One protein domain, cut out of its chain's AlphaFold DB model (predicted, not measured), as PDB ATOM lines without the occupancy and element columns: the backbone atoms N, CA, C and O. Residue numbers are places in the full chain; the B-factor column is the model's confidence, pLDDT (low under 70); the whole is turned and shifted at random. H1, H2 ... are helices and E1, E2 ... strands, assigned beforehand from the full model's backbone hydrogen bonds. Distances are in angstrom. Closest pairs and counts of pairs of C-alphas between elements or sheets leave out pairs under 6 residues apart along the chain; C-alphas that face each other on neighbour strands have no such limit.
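This is residues 218 to 373 of the 376 residues of an uncharacterized protein of Rhizobium sp. MHM7A (UniProt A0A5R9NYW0). A twisted, branched sheet of seven strands curls round the long helix H2, while a second helix, H3, packs along the other part of the sheet, over E1 and E2. The short H1 sits between the two helices and touches both, and residues 278 to 283 stick out from the body. Printed are 156 residues with three named helices and seven named strands, along the chain E1, E2, E3, H1, E4, H2, E5, E6, E7 and H3; E4 has three neighbour strands, E5 and E6 parallel to it and E7 antiparallel, and the class is mixed, helices and strands. The whole is compact, with a radius of gyration of the C-alphas of 16.7 A, yet elongated, spanning 56 by 34 by 29 A.

Start at E4, residues 260 to 273, which bends by 63 degrees at residue 264. On one side of it lie E5, residues 319 to 322, and E6, residues 329 to 336, both parallel to it; look for N 261 and O 319 at 2.9 A, and N 268 and O 329 at 2.8 A. On the other side is E7, residues 348 to 355, antiparallel, with N 262 and O 354 at 2.8 A. E1, residues 218 to 224, lies on one side of E7 and E4 on the other side; E1 is antiparallel to E7, with N 219 and O 353 at 2.9 A. E1, E2, residues 228 to 233, and E3, residues 238 to 242, form a meander, each strand the antiparallel neighbour of the one before, and make two hairpins; see N 220 and O 232 at 2.7 A, and N 231 and O 239 at 2.8 A. E4, H2, residues 286 to 311, and E5 make a strand-helix-strand unit, two parallel neighbour strands with a helix between, and its crossover is right-handed. H2 is on the sheet; its closest C-alphas to E4 are Asn 292 and Val 272, 7.4 A. H3, residues 357 to 371, is on the sheet at a height of 8.4 A, over E1 and E2, and runs along the strands, at 19 degrees to E1 on the local plane; E3 and E7 only just miss, with 2 of its C-alphas falling on each. H1, residues 250 to 253, only grazes the sheet; it touches H3, the closest C-alphas being those of Leu 252 and Ser 367, 5.4 A apart, and it touches H2, which does so with its residues 303 to 311 alone, the closest C-alphas being those of Val 253 and Ala 307, 6.2 A apart. H2 and H3 are apart. In H3 every O i to N i+4 pair is within hydrogen-bond range, in H2 14 of 22, and H1 is too short for such a pair.

Find C-alpha 218 at (120.355, 280.437, 315.286), where E1 begins its 20.0 A; E2 spans 17.0 A, E3 13.2 A and H1 5.2 A. E4 spans 34.4 A, H2 39.3 A from C-alpha 286 at (148.426, 259.441, 326.819), E5 10.0 A, E6 19.4 A and E7 22.4 A. H3 runs 20.6 A to C-alpha 371 at (116.804, 282.124, 333.674).

The C-alphas farthest apart, of Gly 280 and Gly 315, are 57.1 A apart. The printed part has no cut; the links E4 to H2 and E6 to E7 are long. The mean pLDDT of the printed part is 76.5, and 49 residues are under 70, among them 274 to 294 and 308 to 327.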
ATOM      1  N   TRP A 218     119.524 281.241 314.392       92.81
ATOM      2  CA  TRP A 218     120.355 280.437 315.286       92.81
ATOM      3  C   TRP A 218     120.256 280.905 316.735       92.81
ATOM      4  O   TRP A 218     119.904 282.052 317.017       92.81
ATOM      5  N   PHE A 219     120.602 279.998 317.644       94.25
ATOM      6  CA  PHE A 219     120.882 280.306 319.038       94.25
ATOM      7  C   PHE A 219     122.029 279.438 319.566       94.25
ATOM      8  O   PHE A 219     122.351 278.384 319.013       94.25
ATOM      9  N   THR A 220     122.665 279.906 320.628       94.81
ATOM     10  CA  THR A 220     123.727 279.235 321.366       94.81
ATOM     11  C   THR A 220     123.254 279.033 322.794       94.81
ATOM     12  O   THR A 220     122.701 279.949 323.402       94.81
ATOM     13  N   LEU A 221     123.480 277.837 323.324       93.38
ATOM     14  CA  LEU A 221     123.284 277.530 324.731       93.38
ATOM     15  C   LEU A 221     124.629 277.187 325.353       93.38
ATOM     16  O   LEU A 221     125.385 276.410 324.765       93.38
ATOM     17  N   THR A 222     124.897 277.713 326.540       92.31
ATOM     18  CA  THR A 222     126.129 277.421 327.276       92.31
ATOM     19  C   THR A 222     125.786 277.020 328.699       92.31
ATOM     20  O   THR A 222     125.104 277.767 329.397       92.31
ATOM     21  N   ALA A 223     126.264 275.857 329.133       90.06
ATOM     22  CA  ALA A 223     126.349 275.501 330.543       90.06
ATOM     23  C   ALA A 223     127.805 275.601 330.983       90.06
ATOM     24  O   ALA A 223     128.680 275.085 330.293       90.06
ATOM     25  N   ALA A 224     128.060 276.252 332.115       87.88
ATOM     26  CA  ALA A 224     129.405 276.374 332.664       87.88
ATOM     27  C   ALA A 224     129.432 276.066 334.164       87.88
ATOM     28  O   ALA A 224     128.538 276.466 334.919       87.88
ATOM     29  N   ASP A 225     130.455 275.315 334.577       81.81
ATOM     30  CA  ASP A 225     130.729 274.875 335.950       81.81
ATOM     31  C   ASP A 225     129.520 274.239 336.662       81.81
ATOM     32  O   ASP A 225     129.353 274.353 337.883       81.81
ATOM     33  N   GLY A 226     128.618 273.636 335.879       76.19
ATOM     34  CA  GLY A 226     127.332 273.099 336.322       76.19
ATOM     35  C   GLY A 226     126.398 274.117 336.988       76.19
ATOM     36  O   GLY A 226     125.395 273.716 337.561       76.19
ATOM     37  N   LYS A 227     126.707 275.418 336.978       81.50
ATOM     38  CA  LYS A 227     126.033 276.447 337.799       81.50
ATOM     39  C   LYS A 227     125.598 277.672 337.018       81.50
ATOM     40  O   LYS A 227     124.711 278.397 337.473       81.50
ATOM     41  N   SER A 228     126.227 277.912 335.878       86.00
ATOM     42  CA  SER A 228     125.850 278.972 334.960       86.00
ATOM     43  C   SER A 228     125.148 278.368 333.758       86.00
ATOM     44  O   SER A 228     125.565 277.328 333.241       86.00
ATOM     45  N   LEU A 229     124.080 279.025 333.325       90.38
ATOM     46  CA  LEU A 229     123.369 278.685 332.106       90.38
ATOM     47  C   LEU A 229     123.086 279.967 331.329       90.38
ATOM     48  O   LEU A 229     122.577 280.942 331.890       90.38
ATOM     49  N   SER A 230     123.410 279.969 330.040       92.12
ATOM     50  CA  SER A 230     123.159 281.105 329.164       92.12
ATOM     51  C   SER A 230     122.570 280.711 327.817       92.12
ATOM     52  O   SER A 230     122.723 279.592 327.326       92.12
ATOM     53  N   TYR A 231     121.859 281.678 327.252       94.44
ATOM     54  CA  TYR A 231     121.233 281.680 325.946       94.44
ATOM     55  C   TYR A 231     121.702 282.932 325.203       94.44
ATOM     56  O   TYR A 231     121.652 284.028 325.759       94.44
ATOM     57  N   GLU A 232     122.121 282.771 323.955       95.88
ATOM     58  CA  GLU A 232     122.442 283.854 323.022       95.88
ATOM     59  C   GLU A 232     121.780 283.550 321.679       95.88
ATOM     60  O   GLU A 232     121.779 282.393 321.260       95.88
ATOM     61  N   ASP A 233     121.253 284.539 320.963       95.38
ATOM     62  CA  ASP A 233     120.663 284.298 319.644       95.38
ATOM     63  C   ASP A 233     121.057 285.285 318.546       95.38
ATOM     64  O   ASP A 233     121.797 286.242 318.764       95.38
ATOM     65  N   ALA A 234     120.558 285.017 317.336       90.44
ATOM     66  CA  ALA A 234     120.853 285.778 316.127       90.44
ATOM     67  C   ALA A 234     120.518 287.282 316.187       90.44
ATOM     68  O   ALA A 234     121.115 288.040 315.424       90.44
ATOM     69  N   ASP A 235     119.624 287.728 317.080       92.25
ATOM     70  CA  ASP A 235     119.330 289.159 317.258       92.25
ATOM     71  C   ASP A 235     120.258 289.828 318.288       92.25
ATOM     72  O   ASP A 235     120.144 291.029 318.534       92.25
ATOM     73  N   GLY A 236     121.163 289.066 318.909       89.69
ATOM     74  CA  GLY A 236     122.035 289.532 319.985       89.69
ATOM     75  C   GLY A 236     121.370 289.554 321.363       89.69
ATOM     76  O   GLY A 236     121.918 290.163 322.282       89.69
ATOM     77  N   GLU A 237     120.210 288.910 321.526       92.31
ATOM     78  CA  GLU A 237     119.596 288.740 322.844       92.31
ATOM     79  C   GLU A 237     120.446 287.770 323.667       92.31
ATOM     80  O   GLU A 237     120.714 286.652 323.225       92.31
ATOM     81  N   ILE A 238     120.855 288.193 324.865       93.25
ATOM     82  CA  ILE A 238     121.643 287.375 325.788       93.25
ATOM     83  C   ILE A 238     120.894 287.272 327.110       93.25
ATOM     84  O   ILE A 238     120.614 288.276 327.766       93.25
ATOM     85  N   ILE A 239     120.609 286.041 327.521       92.56
ATOM     86  CA  ILE A 239     119.970 285.728 328.796       92.56
ATOM     87  C   ILE A 239     120.897 284.782 329.540       92.56
ATOM     88  O   ILE A 239     121.180 283.692 329.057       92.56
ATOM     89  N   SER A 240     121.361 285.174 330.718       90.94
ATOM     90  CA  SER A 240     122.214 284.329 331.549       90.94
ATOM     91  C   SER A 240     121.744 284.323 332.992       90.94
ATOM     92  O   SER A 240     121.147 285.287 333.485       90.94
ATOM     93  N   ARG A 241     122.017 283.216 333.678       86.75
ATOM     94  CA  ARG A 241     121.840 283.099 335.120       86.75
ATOM     95  C   ARG A 241     122.993 282.311 335.707       86.75
ATOM     96  O   ARG A 241     123.219 281.167 335.326       86.75
ATOM     97  N   ASP A 242     123.619 282.902 336.713       84.12
ATOM     98  CA  ASP A 242     124.476 282.179 337.640       84.12
ATOM     99  C   ASP A 242     123.624 281.741 338.831       84.12
ATOM    100  O   ASP A 242     122.884 282.542 339.417       84.12
ATOM    101  N   GLY A 243     123.677 280.462 339.188       68.06
ATOM    102  CA  GLY A 243     122.913 279.939 340.312       68.06
ATOM    103  C   GLY A 243     123.683 278.963 341.184       68.06
ATOM    104  O   GLY A 243     124.768 278.490 340.870       68.06
ATOM    105  N   SER A 244     123.086 278.661 342.334       64.06
ATOM    106  CA  SER A 244     123.574 277.642 343.266       64.06
ATOM    107  C   SER A 244     123.062 276.236 342.938       64.06
ATOM    108  O   SER A 244     123.485 275.275 343.578       64.06
ATOM    109  N   ARG A 245     122.119 276.118 341.997       69.69
ATOM    110  CA  ARG A 245     121.513 274.858 341.564       69.69
ATOM    111  C   ARG A 245     122.182 274.383 340.279       69.69
ATOM    112  O   ARG A 245     122.564 275.207 339.455       69.69
ATOM    113  N   VAL A 246     122.279 273.064 340.127       68.38
ATOM    114  CA  VAL A 246     122.705 272.455 338.868       68.38
ATOM    115  C   VAL A 246     121.638 272.699 337.808       68.38
ATOM    116  O   VAL A 246     120.480 272.332 338.021       68.38
ATOM    117  N   TYR A 247     122.021 273.362 336.720       68.38
ATOM    118  CA  TYR A 247     121.150 273.588 335.571       68.38
ATOM    119  C   TYR A 247     121.500 272.633 334.441       68.38
ATOM    120  O   TYR A 247     122.668 272.476 334.091       68.38
ATOM    121  N   ASP A 248     120.466 272.069 333.827       75.19
ATOM    122  CA  ASP A 248     120.599 271.272 332.620       75.19
ATOM    123  C   ASP A 248     120.275 272.121 331.391       75.19
ATOM    124  O   ASP A 248     119.224 272.759 331.319       75.19
ATOM    125  N   LEU A 249     121.131 272.065 330.362       78.38
ATOM    126  CA  LEU A 249     120.842 272.654 329.041       78.38
ATOM    127  C   LEU A 249     119.489 272.190 328.483       78.38
ATOM    128  O   LEU A 249     118.829 272.909 327.731       78.38
ATOM    129  N   TYR A 250     119.066 270.996 328.890       77.00
ATOM    130  CA  TYR A 250     117.803 270.368 328.519       77.00
ATOM    131  C   TYR A 250     116.581 271.177 328.939       77.00
ATOM    132  O   TYR A 250     115.576 271.171 328.226       77.00
ATOM    133  N   ASP A 251     116.667 271.924 330.040       79.81
ATOM    134  CA  ASP A 251     115.559 272.755 330.508       79.81
ATOM    135  C   ASP A 251     115.239 273.891 329.532       79.81
ATOM    136  O   ASP A 251     114.085 274.321 329.447       79.81
ATOM    137  N   LEU A 252     116.236 274.350 328.766       85.81
ATOM    138  CA  LEU A 252     116.074 275.417 327.779       85.81
ATOM    139  C   LEU A 252     115.527 274.910 326.448       85.81
ATOM    140  O   LEU A 252     114.695 275.570 325.831       85.81
ATOM    141  N   VAL A 253     115.966 273.727 326.012       84.50
ATOM    142  CA  VAL A 253     115.519 273.141 324.737       84.50
ATOM    143  C   VAL A 253     114.180 272.422 324.835       84.50
ATOM    144  O   VAL A 253     113.625 272.075 323.800       84.50
ATOM    145  N   ARG A 254     113.646 272.195 326.040       86.00
ATOM    146  CA  ARG A 254     112.326 271.587 326.249       86.00
ATOM    147  C   ARG A 254     111.214 272.617 326.055       86.00
ATOM    148  O   ARG A 254     110.803 273.300 327.001       86.00
ATOM    149  N   VAL A 255     110.704 272.697 324.832       84.75
ATOM    150  CA  VAL A 255     109.633 273.615 324.432       84.75
ATOM    151  C   VAL A 255     108.403 272.845 323.950       84.75
ATOM    152  O   VAL A 255     108.467 271.659 323.647       84.75
ATOM    153  N   ALA A 256     107.243 273.501 323.944       79.56
ATOM    154  CA  ALA A 256     106.009 272.878 323.473       79.56
ATOM    155  C   ALA A 256     105.893 272.958 321.943       79.56
ATOM    156  O   ALA A 256     106.138 274.017 321.350       79.56
ATOM    157  N   GLY A 257     105.429 271.870 321.328       73.94
ATOM    158  CA  GLY A 257     105.187 271.781 319.892       73.94
ATOM    159  C   GLY A 257     106.399 271.284 319.092       73.94
ATOM    160  O   GLY A 257     107.470 271.046 319.655       73.94
ATOM    161  N   PRO A 258     106.267 271.208 317.755       71.31
ATOM    162  CA  PRO A 258     107.344 270.763 316.884       71.31
ATOM    163  C   PRO A 258     108.537 271.720 316.945       71.31
ATOM    164  O   PRO A 258     108.373 272.947 317.000       71.31
ATOM    165  N   VAL A 259     109.733 271.131 316.898       75.94
ATOM    166  CA  VAL A 259     111.021 271.831 316.880       75.94
ATOM    167  C   VAL A 259     111.886 271.356 315.724       75.94
ATOM    168  O   VAL A 259     111.865 270.181 315.339       75.94
ATOM    169  N   ASN A 260     112.682 272.285 315.202       76.31
ATOM    170  CA  ASN A 260     113.616 272.046 314.114       76.31
ATOM    171  C   ASN A 260     115.017 272.489 314.533       76.31
ATOM    172  O   ASN A 260     115.360 273.668 314.441       76.31
ATOM    173  N   PHE A 261     115.812 271.548 315.033       81.06
ATOM    174  CA  PHE A 261     117.173 271.812 315.481       81.06
ATOM    175  C   PHE A 261     118.178 271.265 314.469       81.06
ATOM    176  O   PHE A 261     118.114 270.108 314.051       81.06
ATOM    177  N   HIS A 262     119.150 272.090 314.104       79.75
ATOM    178  CA  HIS A 262     120.311 271.692 313.327       79.75
ATOM    179  C   HIS A 262     121.574 272.087 314.088       79.75
ATOM    180  O   HIS A 262     121.884 273.271 314.209       79.75
ATOM    181  N   LEU A 263     122.293 271.116 314.652       81.06
ATOM    182  CA  LEU A 263     123.530 271.396 315.378       81.06
ATOM    183  C   LEU A 263     124.613 271.800 314.374       81.06
ATOM    184  O   LEU A 263     124.961 271.033 313.471       81.06
ATOM    185  N   VAL A 264     125.148 273.008 314.556       82.12
ATOM    186  CA  VAL A 264     126.150 273.617 313.663       82.12
ATOM    187  C   VAL A 264     127.475 273.924 314.356       82.12
ATOM    188  O   VAL A 264     128.464 274.157 313.665       82.12
ATOM    189  N   GLY A 265     127.518 273.898 315.690       83.56
ATOM    190  CA  GLY A 265     128.760 273.940 316.464       83.56
ATOM    191  C   GLY A 265     128.580 273.359 317.865       83.56
ATOM    192  O   GLY A 265     127.484 273.422 318.421       83.56
ATOM    193  N   CYS A 266     129.642 272.787 318.423       87.44
ATOM    194  CA  CYS A 266     129.715 272.382 319.823       87.44
ATOM    195  C   CYS A 266     131.160 272.542 320.288       87.44
ATOM    196  O   CYS A 266     132.058 272.009 319.637       87.44
ATOM    197  N   ASP A 267     131.356 273.262 321.385       89.06
ATOM    198  CA  ASP A 267     132.639 273.443 322.049       89.06
ATOM    199  C   ASP A 267     132.499 272.916 323.483       89.06
ATOM    200  O   ASP A 267     131.586 273.310 324.215       89.06
ATOM    201  N   ILE A 268     133.378 271.997 323.873       87.31
ATOM    202  CA  ILE A 268     133.372 271.362 325.190       87.31
ATOM    203  C   ILE A 268     134.709 271.612 325.876       87.31
ATOM    204  O   ILE A 268     135.770 271.298 325.333       87.31
ATOM    205  N   VAL A 269     134.649 272.128 327.101       88.44
ATOM    206  CA  VAL A 269     135.784 272.201 328.022       88.44
ATOM    207  C   VAL A 269     135.608 271.114 329.079       88.44
ATOM    208  O   VAL A 269     134.734 271.200 329.950       88.44
ATOM    209  N   LEU A 270     136.434 270.072 328.990       84.88
ATOM    210  CA  LEU A 270     136.318 268.868 329.807       84.88
ATOM    211  C   LEU A 270     137.457 268.794 330.837       84.88
ATOM    212  O   LEU A 270     138.627 268.872 330.453       84.88
ATOM    213  N   PRO A 271     137.165 268.602 332.137       80.00
ATOM    214  CA  PRO A 271     138.206 268.260 333.092       80.00
ATOM    215  C   PRO A 271     138.683 266.826 332.853       80.00
ATOM    216  O   PRO A 271     137.881 265.902 332.697       80.00
ATOM    217  N   VAL A 272     139.997 266.616 332.873       75.56
ATOM    218  CA  VAL A 272     140.566 265.285 332.661       75.56
ATOM    219  C   VAL A 272     140.281 264.404 333.875       75.56
ATOM    220  O   VAL A 272     140.641 264.736 335.007       75.56
ATOM    221  N   TYR A 273     139.612 263.274 333.653       70.75
ATOM    222  CA  TYR A 273     139.340 262.323 334.729       70.75
ATOM    223  C   TYR A 273     140.630 261.667 335.225       70.75
ATOM    224  O   TYR A 273     141.363 261.074 334.437       70.75
ATOM    225  N   VAL A 274     140.851 261.689 336.537       67.00
ATOM    226  CA  VAL A 274     141.953 260.991 337.202       67.00
ATOM    227  C   VAL A 274     141.380 260.194 338.375       67.00
ATOM    228  O   VAL A 274     140.976 260.765 339.387       67.00
ATOM    229  N   SER A 275     141.325 258.862 338.248       57.91
ATOM    230  CA  SER A 275     140.783 257.968 339.289       57.91
ATOM    231  C   SER A 275     141.633 257.953 340.563       57.91
ATOM    232  O   SER A 275     141.117 257.794 341.667       57.91
ATOM    233  N   SER A 276     142.945 258.115 340.407       56.72
ATOM    234  CA  SER A 276     143.929 258.292 341.470       56.72
ATOM    235  C   SER A 276     145.240 258.751 340.833       56.72
ATOM    236  O   SER A 276     145.642 258.222 339.802       56.72
ATOM    237  N   TRP A 277     145.911 259.736 341.432       55.75
ATOM    238  CA  TRP A 277     147.268 260.093 341.018       55.75
ATOM    239  C   TRP A 277     148.241 259.050 341.583       55.75
ATOM    240  O   TRP A 277     148.276 258.874 342.808       55.75
ATOM    241  N   PRO A 278     149.038 258.351 340.757       54.56
ATOM    242  CA  PRO A 278     150.179 257.602 341.262       54.56
ATOM    243  C   PRO A 278     151.112 258.568 342.003       54.56
ATOM    244  O   PRO A 278     151.369 259.676 341.531       54.56
ATOM    245  N   ALA A 279     151.600 258.181 343.183       49.09
ATOM    246  CA  ALA A 279     152.470 259.045 343.975       49.09
ATOM    247  C   ALA A 279     153.720 259.443 343.163       49.09
ATOM    248  O   ALA A 279     154.528 258.583 342.822       49.09
ATOM    249  N   GLY A 280     153.876 260.742 342.880       56.94
ATOM    250  CA  GLY A 280     155.046 261.302 342.193       56.94
ATOM    251  C   GLY A 280     154.913 261.540 340.682       56.94
ATOM    252  O   GLY A 280     155.925 261.851 340.062       56.94
ATOM    253  N   MET A 281     153.725 261.411 340.079       55.50
ATOM    254  CA  MET A 281     153.494 261.837 338.687       55.50
ATOM    255  C   MET A 281     153.046 263.304 338.610       55.50
ATOM    256  O   MET A 281     152.101 263.694 339.291       55.50
ATOM    257  N   GLU A 282     153.717 264.092 337.761       52.66
ATOM    258  CA  GLU A 282     153.394 265.503 337.480       52.66
ATOM    259  C   GLU A 282     152.673 265.705 336.129       52.66
ATOM    260  O   GLU A 282     152.081 266.761 335.919       52.66
ATOM    261  N   GLU A 283     152.652 264.700 335.241       54.94
ATOM    262  CA  GLU A 283     151.983 264.760 333.930       54.94
ATOM    263  C   GLU A 283     151.107 263.529 333.652       54.94
ATOM    264  O   GLU A 283     151.344 262.431 334.159       54.94
ATOM    265  N   LEU A 284     150.056 263.766 332.866       53.97
ATOM    266  CA  LEU A 284     148.936 262.871 332.584       53.97
ATOM    267  C   LEU A 284     149.269 261.908 331.426       53.97
ATOM    268  O   LEU A 284     149.793 262.333 330.400       53.97
ATOM    269  N   ASP A 285     148.962 260.619 331.598       54.34
ATOM    270  CA  ASP A 285     149.238 259.549 330.624       54.34
ATOM    271  C   ASP A 285     148.429 259.714 329.315       54.34
ATOM    272  O   ASP A 285     147.263 260.116 329.339       54.34
ATOM    273  N   VAL A 286     149.024 259.359 328.171       48.91
ATOM    274  CA  VAL A 286     148.426 259.441 326.819       48.91
ATOM    275  C   VAL A 286     147.179 258.555 326.702       48.91
ATOM    276  O   VAL A 286     146.220 258.913 326.014       48.91
ATOM    277  N   ASP A 287     147.136 257.443 327.436       50.12
ATOM    278  CA  ASP A 287     145.990 256.527 327.453       50.12
ATOM    279  C   ASP A 287     144.724 257.166 328.066       50.12
ATOM    280  O   ASP A 287     143.601 256.814 327.696       50.12
ATOM    281  N   LEU A 288     144.868 258.177 328.938       53.84
ATOM    282  CA  LEU A 288     143.734 258.931 329.497       53.84
ATOM    283  C   LEU A 288     143.139 259.942 328.500       53.84
ATOM    284  O   LEU A 288     141.949 260.247 328.595       53.84
ATOM    285  N   GLN A 289     143.917 260.414 327.519       49.31
ATOM    286  CA  GLN A 289     143.430 261.316 326.463       49.31
ATOM    287  C   GLN A 289     142.541 260.589 325.447       49.31
ATOM    288  O   GLN A 289     141.557 261.152 324.959       49.31
ATOM    289  N   ILE A 290     142.836 259.317 325.151       49.53
ATOM    290  CA  ILE A 290     141.994 258.484 324.275       49.53
ATOM    291  C   ILE A 290     140.599 258.310 324.900       49.53
ATOM    292  O   ILE A 290     139.596 258.501 324.214       49.53
ATOM    293  N   ALA A 291     140.522 258.111 326.220       60.91
ATOM    294  CA  ALA A 291     139.257 258.008 326.950       60.91
ATOM    295  C   ALA A 291     138.406 259.299 326.938       60.91
ATOM    296  O   ALA A 291     137.205 259.232 327.192       60.91
ATOM    297  N   ASN A 292     138.981 260.478 326.666       63.84
ATOM    298  CA  ASN A 292     138.228 261.740 326.617       63.84
ATOM    299  C   ASN A 292     137.548 261.992 325.264       63.84
ATOM    300  O   ASN A 292     136.492 262.626 325.228       63.84
ATOM    301  N   LYS A 293     138.101 261.473 324.161       64.00
ATOM    302  CA  LYS A 293     137.459 261.577 322.840       64.00
ATOM    303  C   LYS A 293     136.170 260.766 322.763       64.00
ATOM    304  O   LYS A 293     135.183 261.264 322.231       64.00
ATOM    305  N   ASP A 294     136.147 259.576 323.353       65.06
ATOM    306  CA  ASP A 294     134.921 258.774 323.429       65.06
ATOM    307  C   ASP A 294     133.855 259.477 324.292       65.06
ATOM    308  O   ASP A 294     132.681 259.533 323.927       65.06
ATOM    309  N   ARG A 295     134.272 260.166 325.367       70.88
ATOM    310  CA  ARG A 295     133.365 260.953 326.227       70.88
ATOM    311  C   ARG A 295     132.741 262.156 325.534       70.88
ATOM    312  O   ARG A 295     131.608 262.509 325.843       70.88
ATOM    313  N   LEU A 296     133.459 262.799 324.613       73.25
ATOM    314  CA  LEU A 296     132.917 263.895 323.804       73.25
ATOM    315  C   LEU A 296     131.652 263.434 323.063       73.25
ATOM    316  O   LEU A 296     130.632 264.124 323.073       73.25
ATOM    317  N   LEU A 297     131.710 262.239 322.474       68.50
ATOM    318  CA  LEU A 297     130.591 261.633 321.761       68.50
ATOM    319  C   LEU A 297     129.453 261.266 322.719       68.50
ATOM    320  O   LEU A 297     128.297 261.548 322.410       68.50
ATOM    321  N   ASP A 298     129.758 260.727 323.901       70.12
ATOM    322  CA  ASP A 298     128.754 260.409 324.927       70.12
ATOM    323  C   ASP A 298     128.011 261.645 325.447       70.12
ATOM    324  O   ASP A 298     126.787 261.634 325.591       70.12
ATOM    325  N   LEU A 299     128.719 262.749 325.682       76.12
ATOM    326  CA  LEU A 299     128.109 264.004 326.129       76.12
ATOM    327  C   LEU A 299     127.200 264.600 325.049       76.12
ATOM    328  O   LEU A 299     126.100 265.084 325.335       76.12
ATOM    329  N   MET A 300     127.631 264.518 323.791       77.44
ATOM    330  CA  MET A 300     126.795 264.880 322.654       77.44
ATOM    331  C   MET A 300     125.573 263.968 322.513       77.44
ATOM    332  O   MET A 300     124.484 264.469 322.221       77.44
ATOM    333  N   ASN A 301     125.711 262.667 322.784       69.25
ATOM    334  CA  ASN A 301     124.595 261.715 322.790       69.25
ATOM    335  C   ASN A 301     123.558 262.048 323.816       69.25
ATOM    336  O   ASN A 301     122.372 262.079 323.485       69.25
ATOM    337  N   ALA A 302     124.007 262.279 325.047       71.81
ATOM    338  CA  ALA A 302     123.134 262.698 326.114       71.81
ATOM    339  C   ALA A 302     122.365 263.931 325.636       71.81
ATOM    340  O   ALA A 302     121.134 263.935 325.652       71.81
ATOM    341  N   PHE A 303     123.062 264.924 325.071       79.31
ATOM    342  CA  PHE A 303     122.403 266.130 324.593       79.31
ATOM    343  C   PHE A 303     121.355 265.911 323.505       79.31
ATOM    344  O   PHE A 303     120.204 266.325 323.673       79.31
ATOM    345  N   VAL A 304     121.718 265.244 322.412       74.81
ATOM    346  CA  VAL A 304     120.795 264.996 321.300       74.81
ATOM    347  C   VAL A 304     119.625 264.123 321.754       74.81
ATOM    348  O   VAL A 304     118.476 264.452 321.462       74.81
ATOM    349  N   SER A 305     119.884 263.059 322.515       69.69
ATOM    350  CA  SER A 305     118.846 262.140 322.999       69.69
ATOM    351  C   SER A 305     117.838 262.852 323.895       69.69
ATOM    352  O   SER A 305     116.633 262.726 323.678       69.69
ATOM    353  N   TYR A 306     118.306 263.658 324.853       73.06
ATOM    354  CA  TYR A 306     117.415 264.435 325.711       73.06
ATOM    355  C   TYR A 306     116.620 265.467 324.920       73.06
ATOM    356  O   TYR A 306     115.412 265.577 325.121       73.06
ATOM    357  N   ALA A 307     117.257 266.193 324.002       73.19
ATOM    358  CA  ALA A 307     116.570 267.192 323.197       73.19
ATOM    359  C   ALA A 307     115.481 266.565 322.303       73.19
ATOM    360  O   ALA A 307     114.419 267.163 322.131       73.19
ATOM    361  N   VAL A 308     115.691 265.351 321.780       68.75
ATOM    362  CA  VAL A 308     114.655 264.593 321.055       68.75
ATOM    363  C   VAL A 308     113.530 264.197 322.007       68.75
ATOM    364  O   VAL A 308     112.380 264.561 321.776       68.75
ATOM    365  N   SER A 309     113.850 263.477 323.085       67.19
ATOM    366  CA  SER A 309     112.853 262.935 324.016       67.19
ATOM    367  C   SER A 309     112.013 264.026 324.678       67.19
ATOM    368  O   SER A 309     110.820 263.846 324.909       67.19
ATOM    369  N   ALA A 310     112.612 265.185 324.955       69.94
ATOM    370  CA  ALA A 310     111.935 266.319 325.570       69.94
ATOM    371  C   ALA A 310     110.905 266.991 324.647       69.94
ATOM    372  O   ALA A 310     109.941 267.564 325.158       69.94
ATOM    373  N   ASN A 311     111.103 266.921 323.326       68.25
ATOM    374  CA  ASN A 311     110.296 267.633 322.329       68.25
ATOM    375  C   ASN A 311     109.481 266.708 321.409       68.25
ATOM    376  O   ASN A 311     108.763 267.197 320.544       68.25
ATOM    377  N   ALA A 312     109.561 265.388 321.593       63.81
ATOM    378  CA  ALA A 312     108.762 264.403 320.858       63.81
ATOM    379  C   ALA A 312     107.659 263.690 321.688       63.81
ATOM    380  O   ALA A 312     107.412 262.505 321.442       63.81
ATOM    381  N   PRO A 313     106.973 264.303 322.682       53.03
ATOM    382  CA  PRO A 313     105.883 263.601 323.352       53.03
ATOM    383  C   PRO A 313     104.670 263.450 322.413       53.03
ATOM    384  O   PRO A 313     104.152 264.428 321.888       53.03
ATOM    385  N   ALA A 314     104.184 262.214 322.250       42.31
ATOM    386  CA  ALA A 314     102.928 261.863 321.571       42.31
ATOM    387  C   ALA A 314     102.798 262.302 320.092       42.31
ATOM    388  O   ALA A 314     101.905 263.064 319.731       42.31
ATOM    389  N   GLY A 315     103.624 261.728 319.209       42.12
ATOM    390  CA  GLY A 315     103.389 261.760 317.756       42.12
ATOM    391  C   GLY A 315     103.800 263.050 317.039       42.12
ATOM    392  O   GLY A 315     103.570 263.168 315.838       42.12
ATOM    393  N   GLU A 316     104.429 263.996 317.739       49.41
ATOM    394  CA  GLU A 316     105.049 265.171 317.124       49.41
ATOM    395  C   GLU A 316     106.490 264.874 316.674       49.41
ATOM    396  O   GLU A 316     107.258 264.196 317.359       49.41
ATOM    397  N   ALA A 317     106.869 265.385 315.500       54.59
ATOM    398  CA  ALA A 317     108.192 265.177 314.924       54.59
ATOM    399  C   ALA A 317     109.190 266.226 315.447       54.59
ATOM    400  O   ALA A 317     109.320 267.304 314.866       54.59
ATOM    401  N   ALA A 318     109.939 265.909 316.508       57.72
ATOM    402  CA  ALA A 318     111.166 266.640 316.818       57.72
ATOM    403  C   ALA A 318     112.256 266.227 315.820       57.72
ATOM    404  O   ALA A 318     112.696 265.074 315.799       57.72
ATOM    405  N   ARG A 319     112.696 267.164 314.975       62.97
ATOM    406  CA  ARG A 319     113.778 266.922 314.012       62.97
ATOM    407  C   ARG A 319     115.053 267.554 314.542       62.97
ATOM    408  O   ARG A 319     115.222 268.767 314.465       62.97
ATOM    409  N   ILE A 320     115.933 266.719 315.090       65.94
ATOM    410  CA  ILE A 320     117.297 267.116 315.448       65.94
ATOM    411  C   ILE A 320     118.244 266.533 314.417       65.94
ATOM    412  O   ILE A 320     118.319 265.320 314.250       65.94
ATOM    413  N   THR A 321     118.930 267.426 313.724       65.50
ATOM    414  CA  THR A 321     119.832 267.136 312.615       65.50
ATOM    415  C   THR A 321     121.215 267.709 312.930       65.50
ATOM    416  O   THR A 321     121.347 268.568 313.803       65.50
ATOM    417  N   MET A 322     122.264 267.242 312.255       66.00
ATOM    418  CA  MET A 322     123.635 267.721 312.471       66.00
ATOM    419  C   MET A 322     124.315 268.026 311.141       66.00
ATOM    420  O   MET A 322     123.991 267.410 310.125       66.00
ATOM    421  N   LYS A 323     125.249 268.979 311.131       63.56
ATOM    422  CA  LYS A 323     126.033 269.300 309.932       63.56
ATOM    423  C   LYS A 323     126.900 268.095 309.501       63.56
ATOM    424  O   LYS A 323     127.536 267.481 310.355       63.56
ATOM    425  N   PRO A 324     126.988 267.748 308.204       53.66
ATOM    426  CA  PRO A 324     127.942 266.741 307.736       53.66
ATOM    427  C   PRO A 324     129.392 267.119 308.086       53.66
ATOM    428  O   PRO A 324     129.779 268.280 307.942       53.66
ATOM    429  N   GLY A 325     130.191 266.146 308.541       57.25
ATOM    430  CA  GLY A 325     131.581 266.386 308.961       57.25
ATOM    431  C   GLY A 325     131.706 267.232 310.232       57.25
ATOM    432  O   GLY A 325     132.690 267.942 310.407       57.25
ATOM    433  N   PHE A 326     130.681 267.215 311.086       65.25
ATOM    434  CA  PHE A 326     130.704 267.892 312.373       65.25
ATOM    435  C   PHE A 326     131.813 267.331 313.272       65.25
ATOM    436  O   PHE A 326     131.763 266.166 313.662       65.25
ATOM    437  N   GLU A 327     132.771 268.182 313.630       69.31
ATOM    438  CA  GLU A 327     133.811 267.889 314.614       69.31
ATOM    439  C   GLU A 327     133.617 268.830 315.811       69.31
ATOM    440  O   GLU A 327     133.706 270.050 315.639       69.31
ATOM    441  N   PRO A 328     133.302 268.306 317.008       77.19
ATOM    442  CA  PRO A 328     133.147 269.134 318.194       77.19
ATOM    443  C   PRO A 328     134.522 269.630 318.646       77.19
ATOM    444  O   PRO A 328     135.492 268.866 318.660       77.19
ATOM    445  N   GLY A 329     134.609 270.892 319.059       82.12
ATOM    446  CA  GLY A 329     135.790 271.400 319.741       82.12
ATOM    447  C   GLY A 329     135.918 270.744 321.116       82.12
ATOM    448  O   GLY A 329     134.960 270.742 321.886       82.12
ATOM    449  N   LEU A 330     137.094 270.201 321.434       83.06
ATOM    450  CA  LEU A 330     137.417 269.678 322.762       83.06
ATOM    451  C   LEU A 330     138.646 270.404 323.304       83.06
ATOM    452  O   LEU A 330     139.716 270.370 322.695       83.06
ATOM    453  N   VAL A 331     138.491 271.027 324.467       84.94
ATOM    454  CA  VAL A 331     139.587 271.588 325.254       84.94
ATOM    455  C   VAL A 331     139.647 270.836 326.576       84.94
ATOM    456  O   VAL A 331     138.684 270.815 327.338       84.94
ATOM    457  N   GLU A 332     140.782 270.207 326.853       82.50
ATOM    458  CA  GLU A 332     141.040 269.591 328.150       82.50
ATOM    459  C   GLU A 332     141.582 270.658 329.108       82.50
ATOM    460  O   GLU A 332     142.608 271.278 328.829       82.50
ATOM    461  N   ASP A 333     140.897 270.893 330.228       80.25
ATOM    462  CA  ASP A 333     141.330 271.885 331.215       80.25
ATOM    463  C   ASP A 333     141.105 271.395 332.650       80.25
ATOM    464  O   ASP A 333     139.978 271.206 333.113       80.25
ATOM    465  N   GLY A 334     142.190 271.282 333.416       79.94
ATOM    466  CA  GLY A 334     142.187 270.808 334.799       79.94
ATOM    467  C   GLY A 334     141.876 269.315 334.938       79.94
ATOM    468  O   GLY A 334     141.829 268.571 333.961       79.94
ATOM    469  N   THR A 335     141.667 268.870 336.179       76.50
ATOM    470  CA  THR A 335     141.426 267.454 336.498       76.50
ATOM    471  C   THR A 335     140.226 267.256 337.414       76.50
ATOM    472  O   THR A 335     139.961 268.101 338.270       76.50
ATOM    473  N   SER A 336     139.550 266.115 337.290       74.81
ATOM    474  CA  SER A 336     138.416 265.715 338.131       74.81
ATOM    475  C   SER A 336     138.544 264.258 338.581       74.81
ATOM    476  O   SER A 336     138.998 263.407 337.825       74.81
ATOM    477  N   SER A 337     138.102 263.946 339.801       71.81
ATOM    478  CA  SER A 337     137.933 262.561 340.273       71.81
ATOM    479  C   SER A 337     136.565 261.970 339.911       71.81
ATOM    480  O   SER A 337     136.247 260.851 340.309       71.81
ATOM    481  N   GLN A 338     135.743 262.717 339.173       72.19
ATOM    482  CA  GLN A 338     134.441 262.293 338.672       72.19
ATOM    483  C   GLN A 338     134.460 262.271 337.147       72.19
ATOM    484  O   GLN A 338     134.947 263.203 336.508       72.19
ATOM    485  N   VAL A 339     133.946 261.184 336.569       73.56
ATOM    486  CA  VAL A 339     133.783 261.061 335.118       73.56
ATOM    487  C   VAL A 339     132.610 261.937 334.701       73.56
ATOM    488  O   VAL A 339     131.509 261.740 335.212       73.56
ATOM    489  N   ALA A 340     132.836 262.856 333.764       75.38
ATOM    490  CA  ALA A 340     131.763 263.625 333.152       75.38
ATOM    491  C   ALA A 340     130.870 262.705 332.311       75.38
ATOM    492  O   ALA A 340     131.359 261.993 331.433       75.38
ATOM    493  N   ARG A 341     129.571 262.699 332.609       74.06
ATOM    494  CA  ARG A 341     128.553 261.884 331.927       74.06
ATOM    495  C   ARG A 341     127.450 262.735 331.313       74.06
ATOM    496  O   ARG A 341     126.757 262.271 330.416       74.06
ATOM    497  N   MET A 342     127.288 263.960 331.801       77.06
ATOM    498  CA  MET A 342     126.280 264.913 331.360       77.06
ATOM    499  C   MET A 342     126.922 266.265 331.021       77.06
ATOM    500  O   MET A 342     127.980 266.599 331.559       77.06
ATOM    501  N   PRO A 343     126.288 267.096 330.174       80.56
ATOM    502  CA  PRO A 343     126.786 268.433 329.855       80.56
ATOM    503  C   PRO A 343     127.077 269.315 331.075       80.56
ATOM    504  O   PRO A 343     128.024 270.093 331.045       80.56
ATOM    505  N   HIS A 344     126.313 269.177 332.164       81.38
ATOM    506  CA  HIS A 344     126.549 269.927 333.404       81.38
ATOM    507  C   HIS A 344     127.790 269.473 334.191       81.38
ATOM    508  O   HIS A 344     128.216 270.189 335.093       81.38
ATOM    509  N   ASP A 345     128.372 268.315 333.866       81.88
ATOM    510  CA  ASP A 345     129.633 267.846 334.457       81.88
ATOM    511  C   ASP A 345     130.862 268.486 333.787       81.88
ATOM    512  O   ASP A 345     131.990 268.340 334.266       81.88
ATOM    513  N   CYS A 346     130.664 269.166 332.654       85.44
ATOM    514  CA  CYS A 346     131.722 269.868 331.940       85.44
ATOM    515  C   CYS A 346     132.019 271.212 332.618       85.44
ATOM    516  O   CYS A 346     131.127 271.850 333.182       85.44
ATOM    517  N   LYS A 347     133.267 271.684 332.505       87.31
ATOM    518  CA  LYS A 347     133.597 273.074 332.868       87.31
ATOM    519  C   LYS A 347     132.848 274.046 331.973       87.31
ATOM    520  O   LYS A 347     132.314 275.039 332.446       87.31
ATOM    521  N   GLU A 348     132.769 273.718 330.689       90.50
ATOM    522  CA  GLU A 348     131.920 274.414 329.736       90.50
ATOM    523  C   GLU A 348     131.371 273.403 328.730       90.50
ATOM    524  O   GLU A 348     132.106 272.573 328.198       90.50
ATOM    525  N   PHE A 349     130.075 273.474 328.467       91.00
ATOM    526  CA  PHE A 349     129.430 272.803 327.352       91.00
ATOM    527  C   PHE A 349     128.646 273.852 326.578       91.00
ATOM    528  O   PHE A 349     127.632 274.371 327.057       91.00
ATOM    529  N   LYS A 350     129.114 274.164 325.374       92.62
ATOM    530  CA  LYS A 350     128.543 275.188 324.511       92.62
ATOM    531  C   LYS A 350     128.060 274.557 323.221       92.62
ATOM    532  O   LYS A 350     128.839 273.958 322.493       92.62
ATOM    533  N   VAL A 351     126.786 274.732 322.896       91.25
ATOM    534  CA  VAL A 351     126.185 274.192 321.670       91.25
ATOM    535  C   VAL A 351     125.509 275.297 320.874       91.25
ATOM    536  O   VAL A 351     124.727 276.080 321.411       91.25
ATOM    537  N   ARG A 352     125.797 275.355 319.572       90.88
ATOM    538  CA  ARG A 352     125.153 276.260 318.618       90.88
ATOM    539  C   ARG A 352     124.209 275.487 317.708       90.88
ATOM    540  O   ARG A 352     124.601 274.519 317.049       90.88
ATOM    541  N   ILE A 353     122.976 275.972 317.636       89.94
ATOM    542  CA  ILE A 353     121.866 275.344 316.930       89.94
ATOM    543  C   ILE A 353     121.310 276.334 315.906       89.94
ATOM    544  O   ILE A 353     120.854 277.420 316.262       89.94
ATOM    545  N   ALA A 354     121.339 275.955 314.631       88.81
ATOM    546  CA  ALA A 354     120.562 276.601 313.582       88.81
ATOM    547  C   ALA A 354     119.124 276.061 313.605       88.81
ATOM    548  O   ALA A 354     118.897 274.879 313.869       88.81
ATOM    549  N   CYS A 355     118.142 276.924 313.366       88.69
ATOM    550  CA  CYS A 355     116.723 276.582 313.467       88.69
ATOM    551  C   CYS A 355     115.847 277.524 312.629       88.69
ATOM    552  O   CYS A 355     116.323 278.505 312.048       88.69
ATOM    553  N   ASP A 356     114.554 277.208 312.544       89.12
ATOM    554  CA  ASP A 356     113.564 278.174 312.073       89.12
ATOM    555  C   ASP A 356     113.245 279.218 313.154       89.12
ATOM    556  O   ASP A 356     113.528 279.057 314.344       89.12
ATOM    557  N   GLU A 357     112.666 280.329 312.711       90.94
ATOM    558  CA  GLU A 357     112.399 281.477 313.571       90.94
ATOM    559  C   GLU A 357     111.387 281.168 314.683       90.94
ATOM    560  O   GLU A 357     111.525 281.638 315.812       90.94
ATOM    561  N   GLU A 358     110.397 280.323 314.396       90.56
ATOM    562  CA  GLU A 358     109.403 279.894 315.380       90.56
ATOM    563  C   GLU A 358     110.062 279.113 316.525       90.56
ATOM    564  O   GLU A 358     109.821 279.395 317.703       90.56
ATOM    565  N   THR A 359     110.936 278.165 316.185       89.81
ATOM    566  CA  THR A 359     111.712 277.380 317.145       89.81
ATOM    567  C   THR A 359     112.590 278.289 318.003       89.81
ATOM    568  O   THR A 359     112.581 278.167 319.230       89.81
ATOM    569  N   ARG A 360     113.299 279.251 317.393       93.69
ATOM    570  CA  ARG A 360     114.140 280.203 318.131       93.69
ATOM    571  C   ARG A 360     113.343 280.988 319.168       93.69
ATOM    572  O   ARG A 360     113.764 281.061 320.320       93.69
ATOM    573  N   LEU A 361     112.192 281.544 318.785       93.19
ATOM    574  CA  LEU A 361     111.353 282.342 319.682       93.19
ATOM    575  C   LEU A 361     110.774 281.507 320.834       93.19
ATOM    576  O   LEU A 361     110.713 281.996 321.965       93.19
ATOM    577  N   LYS A 362     110.406 280.240 320.586       92.38
ATOM    578  CA  LYS A 362     109.991 279.300 321.644       92.38
ATOM    579  C   LYS A 362     111.109 279.086 322.665       92.38
ATOM    580  O   LYS A 362     110.865 279.202 323.867       92.38
ATOM    581  N   VAL A 363     112.328 278.811 322.193       92.00
ATOM    582  CA  VAL A 363     113.494 278.607 323.067       92.00
ATOM    583  C   VAL A 363     113.840 279.899 323.806       92.00
ATOM    584  O   VAL A 363     114.033 279.854 325.014       92.00
ATOM    585  N   ARG A 364     113.812 281.068 323.149       94.19
ATOM    586  CA  ARG A 364     114.014 282.375 323.804       94.19
ATOM    587  C   ARG A 364     113.035 282.586 324.958       94.19
ATOM    588  O   ARG A 364     113.446 282.921 326.065       94.19
ATOM    589  N   ALA A 365     111.740 282.382 324.712       92.06
ATOM    590  CA  ALA A 365     110.705 282.555 325.728       92.06
ATOM    591  C   ALA A 365     110.902 281.589 326.908       92.06
ATOM    592  O   ALA A 365     110.756 281.980 328.069       92.06
ATOM    593  N   LYS A 366     111.287 280.340 326.617       91.25
ATOM    594  CA  LYS A 366     111.627 279.343 327.634       91.25
ATOM    595  C   LYS A 366     112.856 279.757 328.444       91.25
ATOM    596  O   LYS A 366     112.792 279.726 329.670       91.25
ATOM    597  N   SER A 367     113.920 280.214 327.788       91.38
ATOM    598  CA  SER A 367     115.134 280.734 328.423       91.38
ATOM    599  C   SER A 367     114.842 281.916 329.329       91.38
ATOM    600  O   SER A 367     115.253 281.897 330.484       91.38
ATOM    601  N   ALA A 368     114.054 282.893 328.878       90.56
ATOM    602  CA  ALA A 368     113.616 283.997 329.729       90.56
ATOM    603  C   ALA A 368     112.861 283.486 330.966       90.56
ATOM    604  O   ALA A 368     113.165 283.884 332.087       90.56
ATOM    605  N   SER A 369     111.928 282.545 330.786       88.69
ATOM    606  CA  SER A 369     111.155 281.969 331.891       88.69
ATOM    607  C   SER A 369     111.986 281.143 332.873       88.69
ATOM    608  O   SER A 369     111.592 281.051 334.025       88.69
ATOM    609  N   VAL A 370     113.070 280.491 332.453       85.44
ATOM    610  CA  VAL A 370     113.896 279.655 333.345       85.44
ATOM    611  C   VAL A 370     114.989 280.493 334.017       85.44
ATOM    612  O   VAL A 370     115.251 280.368 335.215       85.44
ATOM    613  N   LEU A 371     115.617 281.385 333.253       84.94
ATOM    614  CA  LEU A 371     116.804 282.124 333.674       84.94
ATOM    615  C   LEU A 371     116.475 283.454 334.358       84.94
ATOM    616  O   LEU A 371     117.251 283.905 335.195       84.94
ATOM    617  N   MET A 372     115.333 284.081 334.065       82.88
ATOM    618  CA  MET A 372     114.944 285.339 334.722       82.88
ATOM    619  C   MET A 372     114.016 285.144 335.924       82.88
ATOM    620  O   MET A 372     113.743 286.109 336.645       82.88
ATOM    621  N   ASP A 373     113.525 283.925 336.166       75.19
ATOM    622  CA  ASP A 373     112.584 283.678 337.253       75.19
ATOM    623  C   ASP A 373     113.290 283.728 338.616       75.19
ATOM    624  O   ASP A 373     114.102 282.868 338.971       75.19
TER     625      ASP A 373